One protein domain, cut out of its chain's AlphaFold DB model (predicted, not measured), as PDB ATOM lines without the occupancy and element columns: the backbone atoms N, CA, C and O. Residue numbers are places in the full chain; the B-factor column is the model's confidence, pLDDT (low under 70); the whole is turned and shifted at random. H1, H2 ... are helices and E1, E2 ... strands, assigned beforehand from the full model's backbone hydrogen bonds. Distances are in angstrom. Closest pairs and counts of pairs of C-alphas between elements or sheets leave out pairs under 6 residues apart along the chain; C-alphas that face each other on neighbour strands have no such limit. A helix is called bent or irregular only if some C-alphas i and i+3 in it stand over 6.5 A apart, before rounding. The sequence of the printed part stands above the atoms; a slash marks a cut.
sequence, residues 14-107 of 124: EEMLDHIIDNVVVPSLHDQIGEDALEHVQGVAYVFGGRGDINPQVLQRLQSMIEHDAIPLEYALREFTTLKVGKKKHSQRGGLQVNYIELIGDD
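AT A GLANCE: This is residues 14 to 107 of the 124 residues of an uncharacterized protein of Planctomycetes bacterium (UniProt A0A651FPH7). A narrow, twisted sheet of three long strands, E1, E3 and E2, is the spine of this domain, with H1 crossing over one face nearer the end of E2 and the start of E3. Near the other end of the strands, H3 and H4 make a steeply tilted pair: H4 lies on the face opposite H1, H3 beside the strands, and short H2 follows H1 at the sheet's near end. The printed part has 94 residues, with four named helices and three named strands in the order H1 H2 E1 H3 H4 E2 E3. The sheet's order is E1 E3 E2, mixed, and the class is mixed, helices and strands. The whole is compact, with a radius of gyration of the C-alphas of 13.8 A and spans of 42 by 30 by 18 A.

IN THESE COORDINATES: Find C-alpha 14 at (42.023, 21.545, 31.014); from there H1 runs 25.7 A through residues 14 to 33, with a kink of 28 degrees near residue 27. H1 is neither bent nor irregular, but only just: C-alphas 23 and 26 are 6.5 A apart. Next come H2, residues 37 to 40, 5.5 A, and E1, residues 43 to 50, 23.0 A. H3, residues 56 to 67, covers 16.6 A, and H4, residues 73 to 78, 8.7 A. E2, residues 83 to 93, begins at C-alpha 83 (36.438, 31.709, 9.707), bends by 61 degrees at residue 86 and covers 28.4 A. E3, residues 96 to 105, covers 28.6 A and ends at C-alpha 105 (38.597, 27.599, 8.107).

HOW THE PARTS SIT: Look first at inner strand E3. It is parallel to E1 at 24 degrees, with N 47 and O 99 within hydrogen-bond range at 2.9 A. E3 and E2 form an antiparallel hairpin at 162 degrees, with N 98 and O 91 at 2.8 A. H1 is on the sheet at a height of 8.8 A, over E2 and only just over E1 and E3, with 3 C-alphas falling on each of these two. It runs across the strands, at 74 degrees to E2 on the local plane; their closest C-alphas, Leu 17 and Ser 91, are 6.7 A apart. With residues 26 to 30 alone H1 touches H2, the closest C-alphas being those of His 30 and Ala 37, 6.0 A; H2 only grazes the sheet. H3 is on the sheet at a height of 8.3 A, over none of the strands, but only just: 2 of its C-alphas fall on E1 and 2 on E3. With residues 62 to 66 alone it touches H4 at a steep tilt of 49 degrees, opposite ways; the C-alphas of Leu 62 and Ala 76, the closest, are 6.2 A apart. H4 is on the sheet, on the opposite face from H1, and over none of the strands. H1 and H3 are apart. In H3 and H4 every O i to N i+4 pair is within hydrogen-bond range, in H1 14 of 16 are, and H2 is too short for such a pair.

THE WHOLE: Look for the two C-alphas farthest apart at Glu 35 and Asp 107, 42.9 A. The printed part has no cut, and the six links between its elements are tight. The mean pLDDT of the printed part is 76.9; confidence is under 70 at residues 35 to 38, 40, 50 to 54, 81 to 82 and 106 to 107.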
ATOM      1  N   GLU A  14      41.549  20.886  29.794       79.38
ATOM      2  CA  GLU A  14      42.023  21.545  31.014       79.38
ATOM      3  C   GLU A  14      43.550  21.664  30.995       79.38
ATOM      4  O   GLU A  14      44.078  22.760  31.144       79.38
ATOM      5  N   GLU A  15      44.248  20.579  30.647       82.06
ATOM      6  CA  GLU A  15      45.705  20.538  30.464       82.06
ATOM      7  C   GLU A  15      46.175  21.527  29.384       82.06
ATOM      8  O   GLU A  15      47.164  22.238  29.563       82.06
ATOM      9  N   MET A  16      45.432  21.623  28.275       83.12
ATOM     10  CA  MET A  16      45.694  22.604  27.219       83.12
ATOM     11  C   MET A  16      45.555  24.044  27.729       83.12
ATOM     12  O   MET A  16      46.401  24.888  27.439       83.12
ATOM     13  N   LEU A  17      44.483  24.345  28.468       80.62
ATOM     14  CA  LEU A  17      44.243  25.686  29.000       80.62
ATOM     15  C   LEU A  17      45.271  26.072  30.056       80.62
ATOM     16  O   LEU A  17      45.761  27.197  30.014       80.62
ATOM     17  N   ASP A  18      45.627  25.158  30.954       83.88
ATOM     18  CA  ASP A  18      46.678  25.387  31.944       83.88
ATOM     19  C   ASP A  18      48.016  25.660  31.256       83.88
ATOM     20  O   ASP A  18      48.689  26.634  31.587       83.88
ATOM     21  N   HIS A  19      48.352  24.895  30.214       84.00
ATOM     22  CA  HIS A  19      49.549  25.147  29.420       84.00
ATOM     23  C   HIS A  19      49.534  26.531  28.752       84.00
ATOM     24  O   HIS A  19      50.532  27.250  28.825       84.00
ATOM     25  N   ILE A  20      48.416  26.925  28.130       81.06
ATOM     26  CA  ILE A  20      48.235  28.259  27.531       81.06
ATOM     27  C   ILE A  20      48.420  29.352  28.588       81.06
ATOM     28  O   ILE A  20      49.102  30.351  28.348       81.06
ATOM     29  N   ILE A  21      47.805  29.177  29.757       82.56
ATOM     30  CA  ILE A  21      47.886  30.145  30.848       82.56
ATOM     31  C   ILE A  21      49.338  30.274  31.305       82.56
ATOM     32  O   ILE A  21      49.876  31.378  31.284       82.56
ATOM     33  N   ASP A  22      49.986  29.162  31.639       83.88
ATOM     34  CA  ASP A  22      51.320  29.143  32.240       83.88
ATOM     35  C   ASP A  22      52.430  29.586  31.288       83.88
ATOM     36  O   ASP A  22      53.390  30.219  31.725       83.88
ATOM     37  N   ASN A  23      52.307  29.286  29.992       82.06
ATOM     38  CA  ASN A  23      53.394  29.496  29.032       82.06
ATOM     39  C   ASN A  23      53.170  30.682  28.089       82.06
ATOM     40  O   ASN A  23      54.121  31.136  27.462       82.06
ATOM     41  N   VAL A  24      51.943  31.205  27.982       80.19
ATOM     42  CA  VAL A  24      51.644  32.336  27.087       80.19
ATOM     43  C   VAL A  24      51.060  33.514  27.847       80.19
ATOM     44  O   VAL A  24      51.584  34.623  27.748       80.19
ATOM     45  N   VAL A  25      49.998  33.297  28.624       81.19
ATOM     46  CA  VAL A  25      49.288  34.400  29.289       81.19
ATOM     47  C   VAL A  25      50.107  34.966  30.446       81.19
ATOM     48  O   VAL A  25      50.329  36.172  30.497       81.19
ATOM     49  N   VAL A  26      50.590  34.116  31.355       82.25
ATOM     50  CA  VAL A  26      51.361  34.539  32.534       82.25
ATOM     51  C   VAL A  26      52.665  35.235  32.152       82.25
ATOM     52  O   VAL A  26      52.881  36.337  32.654       82.25
ATOM     53  N   PRO A  27      53.500  34.698  31.240       81.31
ATOM     54  CA  PRO A  27      54.722  35.383  30.828       81.31
ATOM     55  C   PRO A  27      54.435  36.730  30.159       81.31
ATOM     56  O   PRO A  27      55.072  37.721  30.495       81.31
ATOM     57  N   SER A  28      53.421  36.800  29.287       80.44
ATOM     58  CA  SER A  28      53.018  38.058  28.643       80.44
ATOM     59  C   SER A  28      52.544  39.104  29.659       80.44
ATOM     60  O   SER A  28      52.883  40.282  29.555       80.44
ATOM     61  N   LEU A  29      51.796  38.684  30.682       78.81
ATOM     62  CA  LEU A  29      51.387  39.571  31.769       78.81
ATOM     63  C   LEU A  29      52.579  40.011  32.625       78.81
ATOM     64  O   LEU A  29      52.678  41.191  32.949       78.81
ATOM     65  N   HIS A  30      53.501  39.106  32.952       81.62
ATOM     66  CA  HIS A  30      54.727  39.461  33.669       81.62
ATOM     67  C   HIS A  30      55.551  40.503  32.907       81.62
ATOM     68  O   HIS A  30      56.008  41.472  33.513       81.62
ATOM     69  N   ASP A  31      55.668  40.369  31.584       81.00
ATOM     70  CA  ASP A  31      56.376  41.336  30.738       81.00
ATOM     71  C   ASP A  31      55.712  42.725  30.736       81.00
ATOM     72  O   ASP A  31      56.397  43.742  30.611       81.00
ATOM     73  N   GLN A  32      54.385  42.790  30.874       78.19
ATOM     74  CA  GLN A  32      53.635  44.048  30.820       78.19
ATOM     75  C   GLN A  32      53.517  44.757  32.172       78.19
ATOM     76  O   GLN A  32      53.563  45.986  32.220       78.19
ATOM     77  N   ILE A  33      53.312  44.006  33.257       80.31
ATOM     78  CA  ILE A  33      52.940  44.566  34.566       80.31
ATOM     79  C   ILE A  33      53.743  44.010  35.754       80.31
ATOM     80  O   ILE A  33      53.536  44.475  36.873       80.31
ATOM     81  N   GLY A  34      54.703  43.107  35.524       77.75
ATOM     82  CA  GLY A  34      55.629  42.589  36.538       77.75
ATOM     83  C   GLY A  34      55.232  41.243  37.156       77.75
ATOM     84  O   GLY A  34      54.170  40.686  36.871       77.75
ATOM     85  N   GLU A  35      56.121  40.707  37.999       69.94
ATOM     86  CA  GLU A  35      55.863  39.498  38.796       69.94
ATOM     87  C   GLU A  35      54.654  39.744  39.732       69.94
ATOM     88  O   GLU A  35      54.497  40.850  40.246       69.94
ATOM     89  N   ASP A  36      53.777  38.744  39.900       67.50
ATOM     90  CA  ASP A  36      52.489  38.768  40.647       67.50
ATOM     91  C   ASP A  36      51.243  39.282  39.888       67.50
ATOM     92  O   ASP A  36      50.149  39.413  40.447       67.50
ATOM     93  N   ALA A  37      51.353  39.476  38.572       66.88
ATOM     94  CA  ALA A  37      50.265  39.935  37.705       66.88
ATOM     95  C   ALA A  37      48.919  39.197  37.880       66.88
ATOM     96  O   ALA A  37      47.857  39.820  37.927       66.88
ATOM     97  N   LEU A  38      48.936  37.864  37.982       68.38
ATOM     98  CA  LEU A  38      47.714  37.050  38.043       68.38
ATOM     99  C   LEU A  38      46.833  37.338  39.267       68.38
ATOM    100  O   LEU A  38      45.617  37.143  39.202       68.38
ATOM    101  N   GLU A  39      47.422  37.778  40.380       70.44
ATOM    102  CA  GLU A  39      46.676  38.057  41.610       70.44
ATOM    103  C   GLU A  39      46.014  39.438  41.594       70.44
ATOM    104  O   GLU A  39      45.111  39.710  42.388       70.44
ATOM    105  N   HIS A  40      46.463  40.335  40.714       69.88
ATOM    106  CA  HIS A  40      46.034  41.737  40.689       69.88
ATOM    107  C   HIS A  40      45.281  42.112  39.410       69.88
ATOM    108  O   HIS A  40      44.606  43.141  39.369       69.88
ATOM    109  N   VAL A  41      45.336  41.263  38.384       75.81
ATOM    110  CA  VAL A  41      44.581  41.445  37.146       75.81
ATOM    111  C   VAL A  41      43.155  40.932  37.310       75.81
ATOM    112  O   VAL A  41      42.912  39.756  37.574       75.81
ATOM    113  N   GLN A  42      42.199  41.830  37.084       78.88
ATOM    114  CA  GLN A  42      40.804  41.482  36.836       78.88
ATOM    115  C   GLN A  42      40.495  41.736  35.367       78.88
ATOM    116  O   GLN A  42      40.686  42.851  34.879       78.88
ATOM    117  N   GLY A  43      40.021  40.719  34.651       79.81
ATOM    118  CA  GLY A  43      39.710  40.900  33.241       79.81
ATOM    119  C   GLY A  43      39.401  39.625  32.480       79.81
ATOM    120  O   GLY A  43      39.273  38.536  33.043       79.81
ATOM    121  N   VAL A  44      39.283  39.798  31.166       80.12
ATOM    122  CA  VAL A  44      39.031  38.727  30.210       80.12
ATOM    123  C   VAL A  44      40.155  38.729  29.180       80.12
ATOM    124  O   VAL A  44      40.310  39.701  28.449       80.12
ATOM    125  N   ALA A  45      40.919  37.642  29.113       78.81
ATOM    126  CA  ALA A  45      41.890  37.415  28.050       78.81
ATOM    127  C   ALA A  45      41.269  36.529  26.969       78.81
ATOM    128  O   ALA A  45      40.633  35.515  27.273       78.81
ATOM    129  N   TYR A  46      41.476  36.894  25.707       78.50
ATOM    130  CA  TYR A  46      41.105  36.072  24.562       78.50
ATOM    131  C   TYR A  46      42.364  35.483  23.939       78.50
ATOM    132  O   TYR A  46      43.265  36.214  23.541       78.50
ATOM    133  N   VAL A  47      42.415  34.156  23.858       78.31
ATOM    134  CA  VAL A  47      43.489  33.430  23.182       78.31
ATOM    135  C   VAL A  47      42.893  32.758  21.956       78.31
ATOM    136  O   VAL A  47      42.012  31.904  22.071       78.31
ATOM    137  N   PHE A  48      43.371  33.161  20.782       76.56
ATOM    138  CA  PHE A  48      42.942  32.599  19.509       76.56
ATOM    139  C   PHE A  48      43.886  31.475  19.097       76.56
ATOM    140  O   PHE A  48      45.078  31.695  18.897       76.56
ATOM    141  N   GLY A  49      43.335  30.272  18.986       74.06
ATOM    142  CA  GLY A  49      43.985  29.128  18.365       74.06
ATOM    143  C   GLY A  49      43.411  28.872  16.978       74.06
ATOM    144  O   GLY A  49      42.357  29.395  16.610       74.06
ATOM    145  N   GLY A  50      44.090  28.034  16.210       69.50
ATOM    146  CA  GLY A  50      43.617  27.606  14.907       69.50
ATOM    147  C   GLY A  50      44.453  26.465  14.366       69.50
ATOM    148  O   GLY A  50      45.600  26.274  14.781       69.50
ATOM    149  N   ARG A  51      43.884  25.707  13.431       64.69
ATOM    150  CA  ARG A  51      44.675  24.776  12.625       64.69
ATOM    151  C   ARG A  51      45.683  25.584  11.789       64.69
ATOM    152  O   ARG A  51      45.505  26.777  11.543       64.69
ATOM    153  N   GLY A  52      46.805  24.957  11.421       60.06
ATOM    154  CA  GLY A  52      47.941  25.634  10.766       60.06
ATOM    155  C   GLY A  52      47.643  26.239   9.382       60.06
ATOM    156  O   GLY A  52      48.542  26.773   8.740       60.06
ATOM    157  N   ASP A  53      46.402  26.134   8.920       61.75
ATOM    158  CA  ASP A  53      45.836  26.707   7.704       61.75
ATOM    159  C   ASP A  53      45.335  28.153   7.881       61.75
ATOM    160  O   ASP A  53      45.136  28.855   6.886       61.75
ATOM    161  N   ILE A  54      45.173  28.644   9.115       68.44
ATOM    162  CA  ILE A  54      44.722  30.021   9.353       68.44
ATOM    163  C   ILE A  54      45.872  31.015   9.183       68.44
ATOM    164  O   ILE A  54      46.896  30.955   9.864       68.44
ATOM    165  N   ASN A  55      45.672  31.991   8.293       71.31
ATOM    166  CA  ASN A  55      46.646  33.048   8.036       71.31
ATOM    167  C   ASN A  55      46.888  33.899   9.310       71.31
ATOM    168  O   ASN A  55      45.945  34.521   9.811       71.31
ATOM    169  N   PRO A  56      48.140  34.022   9.796       71.19
ATOM    170  CA  PRO A  56      48.474  34.801  10.994       71.19
ATOM    171  C   PRO A  56      48.038  36.272  10.948       71.19
ATOM    172  O   PRO A  56      47.736  36.859  11.984       71.19
ATOM    173  N   GLN A  57      47.962  36.875   9.756       74.12
ATOM    174  CA  GLN A  57      47.495  38.257   9.590       74.12
ATOM    175  C   GLN A  57      46.018  38.418   9.969       74.12
ATOM    176  O   GLN A  57      45.612  39.476  10.446       74.12
ATOM    177  N   VAL A  58      45.215  37.368   9.783       75.38
ATOM    178  CA  VAL A  58      43.797  37.372  10.156       75.38
ATOM    179  C   VAL A  58      43.652  37.357  11.675       75.38
ATOM    180  O   VAL A  58      42.877  38.139  12.216       75.38
ATOM    181  N   LEU A  59      44.464  36.552  12.369       74.56
ATOM    182  CA  LEU A  59      44.496  36.515  13.835       74.56
ATOM    183  C   LEU A  59      44.909  37.871  14.426       74.56
ATOM    184  O   LEU A  59      44.253  38.366  15.338       74.56
ATOM    185  N   GLN A  60      45.938  38.510  13.860       74.50
ATOM    186  CA  GLN A  60      46.374  39.847  14.287       74.50
ATOM    187  C   GLN A  60      45.291  40.910  14.070       74.50
ATOM    188  O   GLN A  60      45.069  41.762  14.929       74.50
ATOM    189  N   ARG A  61      44.584  40.863  12.934       78.94
ATOM    190  CA  ARG A  61      43.498  41.808  12.652       78.94
ATOM    191  C   ARG A  61      42.302  41.595  13.579       78.94
ATOM    192  O   ARG A  61      41.756  42.574  14.078       78.94
ATOM    193  N   LEU A  62      41.929  40.343  13.844       79.62
ATOM    194  CA  LEU A  62      40.876  40.003  14.801       79.62
ATOM    195  C   LEU A  62      41.216  40.533  16.203       79.62
ATOM    196  O   LEU A  62      40.370  41.145  16.849       79.62
ATOM    197  N   GLN A  63      42.465  40.355  16.640       74.06
ATOM    198  CA  GLN A  63      42.945  40.881  17.914       74.06
ATOM    199  C   GLN A  63      42.837  42.413  17.967       74.06
ATOM    200  O   GLN A  63      42.259  42.947  18.909       74.06
ATOM    201  N   SER A  64      43.283  43.114  16.919       77.31
ATOM    202  CA  SER A  64      43.168  44.576  16.825       77.31
ATOM    203  C   SER A  64      41.719  45.065  16.931       77.31
ATOM    204  O   SER A  64      41.459  46.056  17.608       77.31
ATOM    205  N   MET A  65      40.768  44.380  16.291       78.81
ATOM    206  CA  MET A  65      39.350  44.761  16.333       78.81
ATOM    207  C   MET A  65      38.743  44.615  17.734       78.81
ATOM    208  O   MET A  65      37.883  45.397  18.136       78.81
ATOM    209  N   ILE A  66      39.187  43.609  18.486       77.75
ATOM    210  CA  ILE A  66      38.690  43.352  19.838       77.75
ATOM    211  C   ILE A  66      39.337  44.315  20.838       77.75
ATOM    212  O   ILE A  66      38.643  44.867  21.687       77.75
ATOM    213  N   GLU A  67      40.649  44.534  20.732       73.06
ATOM    214  CA  GLU A  67      41.410  45.348  21.686       73.06
ATOM    215  C   GLU A  67      41.245  46.856  21.458       73.06
ATOM    216  O   GLU A  67      41.063  47.601  22.419       73.06
ATOM    217  N   HIS A  68      41.302  47.319  20.206       74.50
ATOM    218  CA  HIS A  68      41.308  48.751  19.891       74.50
ATOM    219  C   HIS A  68      39.930  49.285  19.515       74.50
ATOM    220  O   HIS A  68      39.545  50.357  19.980       74.50
ATOM    221  N   ASP A  69      39.177  48.531  18.714       70.94
ATOM    222  CA  ASP A  69      37.867  48.976  18.229       70.94
ATOM    223  C   ASP A  69      36.724  48.573  19.179       70.94
ATOM    224  O   ASP A  69      35.566  48.925  18.946       70.94
ATOM    225  N   ALA A  70      37.046  47.844  20.260       75.88
ATOM    226  CA  ALA A  70      36.104  47.302  21.241       75.88
ATOM    227  C   ALA A  70      34.939  46.523  20.594       75.88
ATOM    228  O   ALA A  70      33.826  46.466  21.131       75.88
ATOM    229  N   ILE A  71      35.185  45.924  19.424       76.38
ATOM    230  CA  ILE A  71      34.181  45.164  18.687       76.38
ATOM    231  C   ILE A  71      33.980  43.832  19.414       76.38
ATOM    232  O   ILE A  71      34.948  43.092  19.620       76.38
ATOM    233  N   PRO A  72      32.738  43.466  19.791       77.50
ATOM    234  CA  PRO A  72      32.502  42.175  20.412       77.50
ATOM    235  C   PRO A  72      32.918  41.055  19.461       77.50
ATOM    236  O   PRO A  72      32.616  41.100  18.268       77.50
ATOM    237  N   LEU A  73      33.558  40.025  20.009       75.88
ATOM    238  CA  LEU A  73      34.105  38.886  19.271       75.88
ATOM    239  C   LEU A  73      33.173  38.345  18.173       75.88
ATOM    240  O   LEU A  73      33.623  38.054  17.072       75.88
ATOM    241  N   GLU A  74      31.878  38.207  18.462       74.88
ATOM    242  CA  GLU A  74      30.902  37.677  17.502       74.88
ATOM    243  C   GLU A  74      30.772  38.543  16.243       74.88
ATOM    244  O   GLU A  74      30.587  38.010  15.153       74.88
ATOM    245  N   TYR A  75      30.895  39.865  16.375       77.19
ATOM    246  CA  TYR A  75      30.902  40.786  15.241       77.19
ATOM    247  C   TYR A  75      32.254  40.787  14.538       77.19
ATOM    248  O   TYR A  75      32.291  40.744  13.313       77.19
ATOM    249  N   ALA A  76      33.354  40.757  15.297       78.94
ATOM    250  CA  ALA A  76      34.692  40.688  14.718       78.94
ATOM    251  C   ALA A  76      34.862  39.437  13.844       78.94
ATOM    252  O   ALA A  76      35.409  39.519  12.753       78.94
ATOM    253  N   LEU A  77      34.324  38.292  14.275       75.25
ATOM    254  CA  LEU A  77      34.349  37.053  13.498       75.25
ATOM    255  C   LEU A  77      33.474  37.107  12.241       75.25
ATOM    256  O   LEU A  77      33.841  36.509  11.239       75.25
ATOM    257  N   ARG A  78      32.348  37.835  12.256       74.19
ATOM    258  CA  ARG A  78      31.485  37.986  11.068       74.19
ATOM    259  C   ARG A  78      32.152  38.757   9.933       74.19
ATOM    260  O   ARG A  78      31.822  38.508   8.779       74.19
ATOM    261  N   GLU A  79      33.084  39.653  10.249       72.94
ATOM    262  CA  GLU A  79      33.901  40.341   9.241       72.94
ATOM    263  C   GLU A  79      34.849  39.372   8.510       72.94
ATOM    264  O   GLU A  79      35.283  39.647   7.392       72.94
ATOM    265  N   PHE A  80      35.142  38.211   9.103       73.44
ATOM    266  CA  PHE A  80      35.940  37.153   8.494       73.44
ATOM    267  C   PHE A  80      35.036  35.998   8.061       73.44
ATOM    268  O   PHE A  80      34.924  34.983   8.742       73.44
ATOM    269  N   THR A  81      34.422  36.136   6.883       66.06
ATOM    270  CA  THR A  81      33.540  35.115   6.277       66.06
ATOM    271  C   THR A  81      34.214  33.759   6.062       66.06
ATOM    272  O   THR A  81      33.535  32.761   5.862       66.06
ATOM    273  N   THR A  82      35.544  33.719   6.108       69.00
ATOM    274  CA  THR A  82      36.367  32.520   5.941       69.00
ATOM    275  C   THR A  82      36.685  31.812   7.254       69.00
ATOM    276  O   THR A  82      37.449  30.850   7.239       69.00
ATOM    277  N   LEU A  83      36.150  32.271   8.392       73.19
ATOM    278  CA  LEU A  83      36.438  31.709   9.707       73.19
ATOM    279  C   LEU A  83      35.169  31.355  10.480       73.19
ATOM    280  O   LEU A  83      34.226  32.137  10.589       73.19
ATOM    281  N   LYS A  84      35.193  30.183  11.116       75.44
ATOM    282  CA  LYS A  84      34.180  29.740  12.078       75.44
ATOM    283  C   LYS A  84      34.815  29.440  13.426       75.44
ATOM    284  O   LYS A  84      35.977  29.054  13.517       75.44
ATOM    285  N   VAL A  85      34.025  29.577  14.489       78.94
ATOM    286  CA  VAL A  85      34.412  29.082  15.816       78.94
ATOM    287  C   VAL A  85      34.194  27.577  15.831       78.94
ATOM    288  O   VAL A  85      33.052  27.122  15.804       78.94
ATOM    289  N   GLY A  86      35.281  26.814  15.881       74.31
ATOM    290  CA  GLY A  86      35.219  25.366  16.057       74.31
ATOM    291  C   GLY A  86      34.919  25.011  17.510       74.31
ATOM    292  O   GLY A  86      33.948  24.318  17.814       74.31
ATOM    293  N   LYS A  87      35.729  25.541  18.432       78.94
ATOM    294  CA  LYS A  87      35.659  25.217  19.859       78.94
ATOM    295  C   LYS A  87      35.847  26.467  20.700       78.94
ATOM    296  O   LYS A  87      36.730  27.278  20.448       78.94
ATOM    297  N   LYS A  88      35.033  26.596  21.746       82.38
ATOM    298  CA  LYS A  88      35.190  27.632  22.769       82.38
ATOM    299  C   LYS A  88      35.358  26.977  24.127       82.38
ATOM    300  O   LYS A  88      34.550  26.132  24.519       82.38
ATOM    301  N   LYS A  89      36.407  27.369  24.839       85.12
ATOM    302  CA  LYS A  89      36.691  26.914  26.199       85.12
ATOM    303  C   LYS A  89      37.097  28.102  27.047       85.12
ATOM    304  O   LYS A  89      37.566  29.111  26.530       85.12
ATOM    305  N   HIS A  90      36.881  27.993  28.347       87.56
ATOM    306  CA  HIS A  90      37.340  29.008  29.274       87.56
ATOM    307  C   HIS A  90      37.884  28.355  30.533       87.56
ATOM    308  O   HIS A  90      37.412  27.295  30.937       87.56
ATOM    309  N   SER A  91      38.863  29.016  31.130       86.62
ATOM    310  CA  SER A  91      39.357  28.731  32.471       86.62
ATOM    311  C   SER A  91      39.479  30.052  33.223       86.62
ATOM    312  O   SER A  91      39.604  31.119  32.615       86.62
ATOM    313  N   GLN A  92      39.389  29.992  34.544       83.69
ATOM    314  CA  GLN A  92      39.572  31.146  35.408       83.69
ATOM    315  C   GLN A  92      40.709  30.850  36.373       83.69
ATOM    316  O   GLN A  92      40.682  29.845  37.082       83.69
ATOM    317  N   ARG A  93      41.680  31.761  36.440       80.62
ATOM    318  CA  ARG A  93      42.752  31.704  37.428       80.62
ATOM    319  C   ARG A  93      42.878  33.068  38.095       80.62
ATOM    320  O   ARG A  93      43.107  34.074  37.427       80.62
ATOM    321  N   GLY A  94      42.674  33.107  39.411       83.25
ATOM    322  CA  GLY A  94      42.578  34.367  40.149       83.25
ATOM    323  C   GLY A  94      41.432  35.246  39.632       83.25
ATOM    324  O   GLY A  94      40.290  34.789  39.504       83.25
ATOM    325  N   GLY A  95      41.742  36.509  39.327       83.12
ATOM    326  CA  GLY A  95      40.801  37.480  38.754       83.12
ATOM    327  C   GLY A  95      40.678  37.439  37.226       83.12
ATOM    328  O   GLY A  95      39.858  38.172  36.666       83.12
ATOM    329  N   LEU A  96      41.463  36.601  36.542       83.19
ATOM    330  CA  LEU A  96      41.527  36.556  35.085       83.19
ATOM    331  C   LEU A  96      40.726  35.378  34.524       83.19
ATOM    332  O   LEU A  96      40.995  34.215  34.835       83.19
ATOM    333  N   GLN A  97      39.773  35.678  33.641       86.19
ATOM    334  CA  GLN A  97      39.105  34.678  32.814       86.19
ATOM    335  C   GLN A  97      39.815  34.573  31.463       86.19
ATOM    336  O   GLN A  97      39.820  35.521  30.680       86.19
ATOM    337  N   VAL A  98      40.363  33.403  31.152       83.50
ATOM    338  CA  VAL A  98      40.988  33.121  29.858       83.50
ATOM    339  C   VAL A  98      39.993  32.372  28.985       83.50
ATOM    340  O   VAL A  98      39.545  31.283  29.334       83.50
ATOM    341  N   ASN A  99      39.630  32.961  27.848       81.62
ATOM    342  CA  ASN A  99      38.775  32.352  26.837       81.62
ATOM    343  C   ASN A  99      39.638  31.888  25.667       81.62
ATOM    344  O   ASN A  99      40.141  32.706  24.899       81.62
ATOM    345  N   TYR A 100      39.761  30.574  25.519       83.62
ATOM    346  CA  TYR A 100      40.344  29.962  24.336       83.62
ATOM    347  C   TYR A 100      39.279  29.793  23.256       83.62
ATOM    348  O   TYR A 100      38.198  29.237  23.499       83.62
ATOM    349  N   ILE A 101      39.594  30.269  22.058       82.62
ATOM    350  CA  ILE A 101      38.731  30.184  20.886       82.62
ATOM    351  C   ILE A 101      39.538  29.536  19.773       82.62
ATOM    352  O   ILE A 101      40.474  30.129  19.246       82.62
ATOM    353  N   GLU A 102      39.155  28.315  19.421       80.81
ATOM    354  CA  GLU A 102      39.659  27.639  18.238       80.81
ATOM    355  C   GLU A 102      38.889  28.138  17.023       80.81
ATOM    356  O   GLU A 102      37.664  27.982  16.926       80.81
ATOM    357  N   LEU A 103      39.627  28.731  16.098       80.38
ATOM    358  CA  LEU A 103      39.139  29.110  14.791       80.38
ATOM    359  C   LEU A 103      39.435  27.980  13.811       80.38
ATOM    360  O   LEU A 103      40.496  27.356  13.846       80.38
ATOM    361  N   ILE A 104      38.481  27.721  12.932       78.81
ATOM    362  CA  ILE A 104      38.626  26.793  11.816       78.81
ATOM    363  C   ILE A 104      38.308  27.539  10.525       78.81
ATOM    364  O   ILE A 104      37.480  28.457  10.530       78.81
ATOM    365  N   GLY A 105      38.969  27.146   9.438       70.81
ATOM    366  CA  GLY A 105      38.597  27.599   8.107       70.81
ATOM    367  C   GLY A 105      37.129  27.288   7.841       70.81
ATOM    368  O   GLY A 105      36.627  26.207   8.166       70.81
ATOM    369  N   ASP A 106      36.420  28.267   7.300       68.25
ATOM    370  CA  ASP A 106      35.070  28.063   6.833       68.25
ATOM    371  C   ASP A 106      35.097  27.409   5.445       68.25
ATOM    372  O   ASP A 106      35.219  28.084   4.427       68.25
ATOM    373  N   ASP A 107      34.971  26.080   5.419       58.81
ATOM    374  CA  ASP A 107      34.787  25.293   4.190       58.81
ATOM    375  C   ASP A 107      33.383  25.446   3.588       58.81
ATOM    376  O   ASP A 107      33.087  24.851   2.545       58.81
TER     377      ASP A 107